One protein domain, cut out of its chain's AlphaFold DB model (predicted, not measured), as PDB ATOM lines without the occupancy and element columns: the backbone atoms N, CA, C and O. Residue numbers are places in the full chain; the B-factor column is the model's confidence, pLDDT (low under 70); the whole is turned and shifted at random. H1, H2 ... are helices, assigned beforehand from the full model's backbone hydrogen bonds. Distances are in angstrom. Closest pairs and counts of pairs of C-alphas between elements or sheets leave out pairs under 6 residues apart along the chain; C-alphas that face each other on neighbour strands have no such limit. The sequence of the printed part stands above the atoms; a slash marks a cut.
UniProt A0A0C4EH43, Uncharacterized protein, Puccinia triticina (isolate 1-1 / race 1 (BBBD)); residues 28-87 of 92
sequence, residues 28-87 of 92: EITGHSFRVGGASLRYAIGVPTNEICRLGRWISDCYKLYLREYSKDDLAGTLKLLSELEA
ATOM      1  N   GLU A  28      21.044  31.825   8.333       89.31
ATOM      2  CA  GLU A  28      19.829  31.001   8.369       89.31
ATOM      3  C   GLU A  28      19.169  30.825   6.987       89.31
ATOM      4  O   GLU A  28      18.243  30.023   6.821       89.31
ATOM      5  N   ILE A  29      19.628  31.556   5.964       91.25
ATOM      6  CA  ILE A  29      19.090  31.446   4.608       91.25
ATOM      7  C   ILE A  29      19.584  30.154   3.958       91.25
ATOM      8  O   ILE A  29      20.769  29.955   3.693       91.25
ATOM      9  N   THR A  30      18.633  29.295   3.596       89.69
ATOM     10  CA  THR A  30      18.893  28.061   2.853       89.69
ATOM     11  C   THR A  30      18.259  28.115   1.466       89.69
ATOM     12  O   THR A  30      17.419  28.963   1.167       89.69
ATOM     13  N   GLY A  31      18.584  27.139   0.613       87.25
ATOM     14  CA  GLY A  31      17.877  26.950  -0.660       87.25
ATOM     15  C   GLY A  31      16.355  26.805  -0.496       87.25
ATOM     16  O   GLY A  31      15.598  27.227  -1.366       87.25
ATOM     17  N   HIS A  32      15.891  26.253   0.632       91.00
ATOM     18  CA  HIS A  32      14.462  26.143   0.914       91.00
ATOM     19  C   HIS A  32      13.822  27.516   1.162       91.00
ATOM     20  O   HIS A  32      12.727  27.768   0.663       91.00
ATOM     21  N   SER A  33      14.535  28.430   1.828       92.38
ATOM     22  CA  SER A  33      14.081  29.803   2.075       92.38
ATOM     23  C   SER A  33      13.745  30.533   0.769       92.38
ATOM     24  O   SER A  33      12.701  31.174   0.681       92.38
ATOM     25  N   PHE A  34      14.545  30.351  -0.290       91.31
ATOM     26  CA  PHE A  34      14.257  30.918  -1.617       91.31
ATOM     27  C   PHE A  34      12.971  30.368  -2.239       91.31
ATOM     28  O   PHE A  34      12.218  31.108  -2.870       91.31
ATOM     29  N   ARG A  35      12.698  29.073  -2.055       93.44
ATOM     30  CA  ARG A  35      11.479  28.440  -2.572       93.44
ATOM     31  C   ARG A  35      10.231  28.977  -1.867       93.44
ATOM     32  O   ARG A  35       9.242  29.261  -2.537       93.44
ATOM     33  N   VAL A  36      10.296  29.140  -0.544       94.56
ATOM     34  CA  VAL A  36       9.219  29.717   0.280       94.56
ATOM     35  C   VAL A  36       8.993  31.186  -0.079       94.56
ATOM     36  O   VAL A  36       7.871  31.568  -0.411       94.56
ATOM     37  N   GLY A  37      10.056  31.993  -0.083       94.69
ATOM     38  CA  GLY A  37       9.983  33.421  -0.392       94.69
ATOM     39  C   GLY A  37       9.482  33.689  -1.810       94.69
ATOM     40  O   GLY A  37       8.585  34.503  -2.000       94.69
ATOM     41  N   GLY A  38       9.977  32.948  -2.805       95.00
ATOM     42  CA  GLY A  38       9.549  33.108  -4.196       95.00
ATOM     43  C   GLY A  38       8.070  32.783  -4.426       95.00
ATOM     44  O   GLY A  38       7.401  33.491  -5.178       95.00
ATOM     45  N   ALA A  39       7.538  31.744  -3.778       96.62
ATOM     46  CA  ALA A  39       6.111  31.432  -3.862       96.62
ATOM     47  C   ALA A  39       5.249  32.442  -3.103       96.62
ATOM     48  O   ALA A  39       4.229  32.873  -3.633       96.62
ATOM     49  N   SER A  40       5.690  32.855  -1.913       97.00
ATOM     50  CA  SER A  40       4.994  33.857  -1.101       97.00
ATOM     51  C   SER A  40       4.900  35.200  -1.825       97.00
ATOM     52  O   SER A  40       3.813  35.751  -1.943       97.00
ATOM     53  N   LEU A  41       6.005  35.681  -2.404       96.81
ATOM     54  CA  LEU A  41       6.021  36.922  -3.176       96.81
ATOM     55  C   LEU A  41       5.108  36.843  -4.404       96.81
ATOM     56  O   LEU A  41       4.326  37.757  -4.643       96.81
ATOM     57  N   ARG A  42       5.183  35.753  -5.182       96.00
ATOM     58  CA  ARG A  42       4.314  35.559  -6.356       96.00
ATOM     59  C   ARG A  42       2.841  35.563  -5.970       96.00
ATOM     60  O   ARG A  42       2.033  36.162  -6.668       96.00
ATOM     61  N   TYR A  43       2.509  34.926  -4.854       96.38
ATOM     62  CA  TYR A  43       1.155  34.950  -4.322       96.38
ATOM     63  C   TYR A  43       0.737  36.369  -3.913       96.38
ATOM     64  O   TYR A  43      -0.335  36.822  -4.303       96.38
ATOM     65  N   ALA A  44       1.608  37.102  -3.214       96.44
ATOM     66  CA  ALA A  44       1.347  38.470  -2.763       96.44
ATOM     67  C   ALA A  44       1.113  39.465  -3.914       96.44
ATOM     68  O   ALA A  44       0.307  40.380  -3.772       96.44
ATOM     69  N   ILE A  45       1.767  39.277  -5.067       96.50
ATOM     70  CA  ILE A  45       1.542  40.098  -6.274       96.50
ATOM     71  C   ILE A  45       0.391  39.583  -7.157       96.50
ATOM     72  O   ILE A  45       0.196  40.082  -8.262       96.50
ATOM     73  N   GLY A  46      -0.361  38.577  -6.702       95.75
ATOM     74  CA  GLY A  46      -1.558  38.086  -7.387       95.75
ATOM     75  C   GLY A  46      -1.308  37.091  -8.522       95.75
ATOM     76  O   GLY A  46      -2.194  36.892  -9.352       95.75
ATOM     77  N   VAL A  47      -0.137  36.441  -8.584       97.06
ATOM     78  CA  VAL A  47       0.080  35.351  -9.551       97.06
ATOM     79  C   VAL A  47      -0.894  34.204  -9.242       97.06
ATOM     80  O   VAL A  47      -0.967  33.763  -8.090       97.06
ATOM     81  N   PRO A  48      -1.602  33.665 -10.251       97.00
ATOM     82  CA  PRO A  48      -2.497  32.534 -10.065       97.00
ATOM     83  C   PRO A  48      -1.810  31.334  -9.399       97.00
ATOM     84  O   PRO A  48      -0.697  30.937  -9.755       97.00
ATOM     85  N   THR A  49      -2.487  30.707  -8.435       95.31
ATOM     86  CA  THR A  49      -1.925  29.592  -7.654       95.31
ATOM     87  C   THR A  49      -1.557  28.390  -8.518       95.31
ATOM     88  O   THR A  49      -0.545  27.749  -8.254       95.31
ATOM     89  N   ASN A  50      -2.300  28.108  -9.592       96.12
ATOM     90  CA  ASN A  50      -1.958  27.055 -10.553       96.12
ATOM     91  C   ASN A  50      -0.605  27.315 -11.242       96.12
ATOM     92  O   ASN A  50       0.160  26.376 -11.471       96.12
ATOM     93  N   GLU A  51      -0.267  28.573 -11.529       97.25
ATOM     94  CA  GLU A  51       1.033  28.944 -12.083       97.25
ATOM     95  C   GLU A  51       2.147  28.821 -11.037       97.25
ATOM     96  O   GLU A  51       3.203  28.259 -11.335       97.25
ATOM     97  N   ILE A  52       1.899  29.258  -9.797       96.19
ATOM     98  CA  ILE A  52       2.832  29.076  -8.675       96.19
ATOM     99  C   ILE A  52       3.116  27.582  -8.456       96.19
ATOM    100  O   ILE A  52       4.280  27.183  -8.362       96.19
ATOM    101  N   CYS A  53       2.077  26.743  -8.444       96.12
ATOM    102  CA  CYS A  53       2.179  25.287  -8.345       96.12
ATOM    103  C   CYS A  53       2.997  24.691  -9.487       96.12
ATOM    104  O   CYS A  53       3.915  23.907  -9.238       96.12
ATOM    105  N   ARG A  54       2.733  25.113 -10.727       96.50
ATOM    106  CA  ARG A  54       3.475  24.674 -11.915       96.50
ATOM    107  C   ARG A  54       4.961  25.029 -11.824       96.50
ATOM    108  O   ARG A  54       5.803  24.160 -12.040       96.50
ATOM    109  N   LEU A  55       5.294  26.268 -11.461       94.88
ATOM    110  CA  LEU A  55       6.682  26.726 -11.302       94.88
ATOM    111  C   LEU A  55       7.395  25.999 -10.158       94.88
ATOM    112  O   LEU A  55       8.543  25.574 -10.296       94.88
ATOM    113  N   GLY A  56       6.701  25.815  -9.036       93.50
ATOM    114  CA  GLY A  56       7.212  25.093  -7.880       93.50
ATOM    115  C   GLY A  56       7.224  23.574  -8.049       93.50
ATOM    116  O   GLY A  56       7.819  22.892  -7.216       93.50
ATOM    117  N   ARG A  57       6.620  23.013  -9.102       95.62
ATOM    118  CA  ARG A  57       6.401  21.563  -9.263       95.62
ATOM    119  C   ARG A  57       5.655  20.946  -8.071       95.62
ATOM    120  O   ARG A  57       5.983  19.850  -7.622       95.62
ATOM    121  N   TRP A  58       4.691  21.677  -7.520       95.19
ATOM    122  CA  TRP A  58       3.801  21.171  -6.482       95.19
ATOM    123  C   TRP A  58       2.648  20.403  -7.122       95.19
ATOM    124  O   TRP A  58       1.952  20.933  -7.983       95.19
ATOM    125  N   ILE A  59       2.478  19.149  -6.702       92.50
ATOM    126  CA  ILE A  59       1.403  18.260  -7.170       92.50
ATOM    127  C   ILE A  59       0.225  18.277  -6.187       92.50
ATOM    128  O   ILE A  59      -0.921  18.117  -6.587       92.50
ATOM    129  N   SER A  60       0.509  18.490  -4.901       93.19
ATOM    130  CA  SER A  60      -0.489  18.580  -3.840       93.19
ATOM    131  C   SER A  60      -0.573  19.990  -3.262       93.19
ATOM    132  O   SER A  60       0.265  20.857  -3.520       93.19
ATOM    133  N   ASP A  61      -1.552  20.180  -2.386       93.25
ATOM    134  CA  ASP A  61      -1.804  21.424  -1.663       93.25
ATOM    135  C   ASP A  61      -0.732  21.802  -0.623       93.25
ATOM    136  O   ASP A  61      -0.878  22.804   0.077       93.25
ATOM    137  N   CYS A  62       0.382  21.064  -0.526       91.31
ATOM    138  CA  CYS A  62       1.456  21.373   0.422       91.31
ATOM    139  C   CYS A  62       2.100  22.751   0.189       91.31
ATOM    140  O   CYS A  62       2.723  23.291   1.101       91.31
ATOM    141  N   TYR A  63       1.912  23.356  -0.992       90.81
ATOM    142  CA  TYR A  63       2.361  24.720  -1.272       90.81
ATOM    143  C   TYR A  63       1.733  25.765  -0.336       90.81
ATOM    144  O   TYR A  63       2.380  26.763  -0.027       90.81
ATOM    145  N   LYS A  64       0.513  25.517   0.164       92.62
ATOM    146  CA  LYS A  64      -0.205  26.413   1.083       92.62
ATOM    147  C   LYS A  64       0.564  26.631   2.388       92.62
ATOM    148  O   LYS A  64       0.538  27.730   2.924       92.62
ATOM    149  N   LEU A  65       1.319  25.628   2.849       91.25
ATOM    150  CA  LEU A  65       2.172  25.725   4.044       91.25
ATOM    151  C   LEU A  65       3.365  26.673   3.858       91.25
ATOM    152  O   LEU A  65       3.976  27.106   4.833       91.25
ATOM    153  N   TYR A  66       3.720  26.967   2.607       86.69
ATOM    154  CA  TYR A  66       4.828  27.852   2.274       86.69
ATOM    155  C   TYR A  66       4.391  29.289   2.025       86.69
ATOM    156  O   TYR A  66       5.260  30.152   1.956       86.69
ATOM    157  N   LEU A  67       3.093  29.565   1.884       91.62
ATOM    158  CA  LEU A  67       2.621  30.922   1.648       91.62
ATOM    159  C   LEU A  67       2.716  31.729   2.942       91.62
ATOM    160  O   LEU A  67       2.031  31.454   3.925       91.62
ATOM    161  N   ARG A  68       3.605  32.718   2.934       93.12
ATOM    162  CA  ARG A  68       3.702  33.750   3.962       93.12
ATOM    163  C   ARG A  68       3.009  35.006   3.460       93.12
ATOM    164  O   ARG A  68       3.175  35.385   2.302       93.12
ATOM    165  N   GLU A  69       2.225  35.626   4.329       92.06
ATOM    166  CA  GLU A  69       1.588  36.900   4.020       92.06
ATOM    167  C   GLU A  69       2.622  38.021   4.024       92.06
ATOM    168  O   GLU A  69       3.566  38.017   4.815       92.06
ATOM    169  N   TYR A  70       2.430  38.975   3.121       95.25
ATOM    170  CA  TYR A  70       3.200  40.207   3.080       95.25
ATOM    171  C   TYR A  70       2.337  41.326   3.642       95.25
ATOM    172  O   TYR A  70       1.187  41.491   3.227       95.25
ATOM    173  N   SER A  71       2.905  42.138   4.533       96.25
ATOM    174  CA  SER A  71       2.326  43.453   4.779       96.25
ATOM    175  C   SER A  71       2.459  44.318   3.518       96.25
ATOM    176  O   SER A  71       3.268  44.042   2.625       96.25
ATOM    177  N   LYS A  72       1.663  45.389   3.428       95.62
ATOM    178  CA  LYS A  72       1.773  46.344   2.312       95.62
ATOM    179  C   LYS A  72       3.180  46.945   2.229       95.62
ATOM    180  O   LYS A  72       3.708  47.093   1.129       95.62
ATOM    181  N   ASP A  73       3.786  47.223   3.382       97.44
ATOM    182  CA  ASP A  73       5.119  47.818   3.475       97.44
ATOM    183  C   ASP A  73       6.212  46.821   3.072       97.44
ATOM    184  O   ASP A  73       7.087  47.164   2.275       97.44
ATOM    185  N   ASP A  74       6.121  45.563   3.521       96.06
ATOM    186  CA  ASP A  74       7.063  44.507   3.121       96.06
ATOM    187  C   ASP A  74       7.012  44.249   1.615       96.06
ATOM    188  O   ASP A  74       8.047  44.050   0.970       96.06
ATOM    189  N   LEU A  75       5.807  44.259   1.034       97.00
ATOM    190  CA  LEU A  75       5.627  44.066  -0.400       97.00
ATOM    191  C   LEU A  75       6.244  45.226  -1.181       97.00
ATOM    192  O   LEU A  75       7.020  44.993  -2.107       97.00
ATOM    193  N   ALA A  76       5.954  46.466  -0.781       97.44
ATOM    194  CA  ALA A  76       6.520  47.657  -1.405       97.44
ATOM    195  C   ALA A  76       8.055  47.672  -1.317       97.44
ATOM    196  O   ALA A  76       8.731  47.898  -2.325       97.44
ATOM    197  N   GLY A  77       8.616  47.362  -0.145       97.94
ATOM    198  CA  GLY A  77      10.061  47.258   0.060       97.94
ATOM    199  C   GLY A  77      10.699  46.169  -0.803       97.94
ATOM    200  O   GLY A  77      11.725  46.402  -1.444       97.94
ATOM    201  N   THR A  78      10.063  45.000  -0.894       96.19
ATOM    202  CA  THR A  78      10.543  43.883  -1.722       96.19
ATOM    203  C   THR A  78      10.534  44.231  -3.210       96.19
ATOM    204  O   THR A  78      11.513  43.966  -3.909       96.19
ATOM    205  N   LEU A  79       9.464  44.857  -3.705       97.06
ATOM    206  CA  LEU A  79       9.366  45.282  -5.103       97.06
ATOM    207  C   LEU A  79      10.405  46.354  -5.447       97.06
ATOM    208  O   LEU A  79      11.019  46.290  -6.513       97.06
ATOM    209  N   LYS A  80      10.662  47.290  -4.528       97.94
ATOM    210  CA  LYS A  80      11.727  48.285  -4.686       97.94
ATOM    211  C   LYS A  80      13.103  47.622  -4.819       97.94
ATOM    212  O   LYS A  80      13.821  47.923  -5.768       97.94
ATOM    213  N   LEU A  81      13.443  46.685  -3.930       96.31
ATOM    214  CA  LEU A  81      14.715  45.949  -3.988       96.31
ATOM    215  C   LEU A  81      14.882  45.172  -5.302       96.31
ATOM    216  O   LEU A  81      15.974  45.133  -5.865       96.31
ATOM    217  N   LEU A  82      13.807  44.564  -5.809       95.06
ATOM    218  CA  LEU A  82      13.838  43.867  -7.096       95.06
ATOM    219  C   LEU A  82      14.088  44.820  -8.265       95.06
ATOM    220  O   LEU A  82      14.885  44.497  -9.143       95.06
ATOM    221  N   SER A  83      13.467  46.001  -8.254       95.94
ATOM    222  CA  SER A  83      13.713  47.025  -9.271       95.94
ATOM    223  C   SER A  83      15.166  47.519  -9.246       95.94
ATOM    224  O   SER A  83      15.804  47.646 -10.291       95.94
ATOM    225  N   GLU A  84      15.739  47.725  -8.057       96.38
ATOM    226  CA  GLU A  84      17.149  48.107  -7.897       96.38
ATOM    227  C   GLU A  84      18.110  47.012  -8.393       96.38
ATOM    228  O   GLU A  84      19.143  47.307  -9.011       96.38
ATOM    229  N   LEU A  85      17.767  45.742  -8.155       94.12
ATOM    230  CA  LEU A  85      18.513  44.593  -8.666       94.12
ATOM    231  C   LEU A  85      18.481  44.548 -10.199       94.12
ATOM    232  O   LEU A  85      19.534  44.413 -10.820       94.12
ATOM    233  N   GLU A  86      17.307  44.700 -10.811       95.25
ATOM    234  CA  GLU A  86      17.129  44.713 -12.270       95.25
ATOM    235  C   GLU A  86      17.905  45.860 -12.934       95.25
ATOM    236  O   GLU A  86      18.622  45.654 -13.919       95.25
ATOM    237  N   ALA A  87      17.850  47.056 -12.342       95.25
ATOM    238  CA  ALA A  87      18.623  48.206 -12.800       95.25
ATOM    239  C   ALA A  87      20.138  47.973 -12.680       95.25
ATOM    240  O   ALA A  87      20.922  48.461 -13.491       95.25
TER     241      ALA A  87
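AT A GLANCE: This is residues 28 to 87 of the 92 residues of an uncharacterized protein of Puccinia triticina (isolate 1-1 / race 1 (BBBD)) (UniProt A0A0C4EH43). H1 stands in the middle, with H2 folded back beside it as a helical hairpin; long H4 is set off on the other side of H1, its residues 80 to 87 sticking out. The printed part has 60 residues with four named helices, H1, H2, short H3 and H4, and no named strand: all helix. It is only just compact, close to loose, with a radius of gyration of the C-alphas of 12.1 A and spans of 34 by 27 by 22 A.

HOW THE PARTS SIT: Start at H1, residues 31 to 44; H2, residues 49 to 56, touches it, opposite ways at a shallow tilt of 22 degrees, the closest C-alphas being Ala 39 and Ile 52, 6.3 A. H3, residues 61 to 66, only just touches residues 36 to 40 of H1, with 3 pairs of C-alphas within 8 A, the closest Val 36 and Tyr 66, 5.2 A. H4, residues 72 to 87, is close to H1 but not clearly touching. O i to N i+4 pairs are within hydrogen-bond range throughout H2 and H4, 9 of 10 in H1 and 0 of 2 in H3, which has 3 of 3 O i to N i+3 pairs.

IN THESE COORDINATES: Find C-alpha 31 at (17.877, 26.950, -0.660); H1 runs 20.3 A from there. H2 spans 10.2 A and H3 10.0 A. H4 runs 22.7 A to C-alpha 87 at (18.623, 48.206, -12.800).

THE WHOLE: The three links are tight, the printed part has no cut, and no printed residue is under 70 in pLDDT.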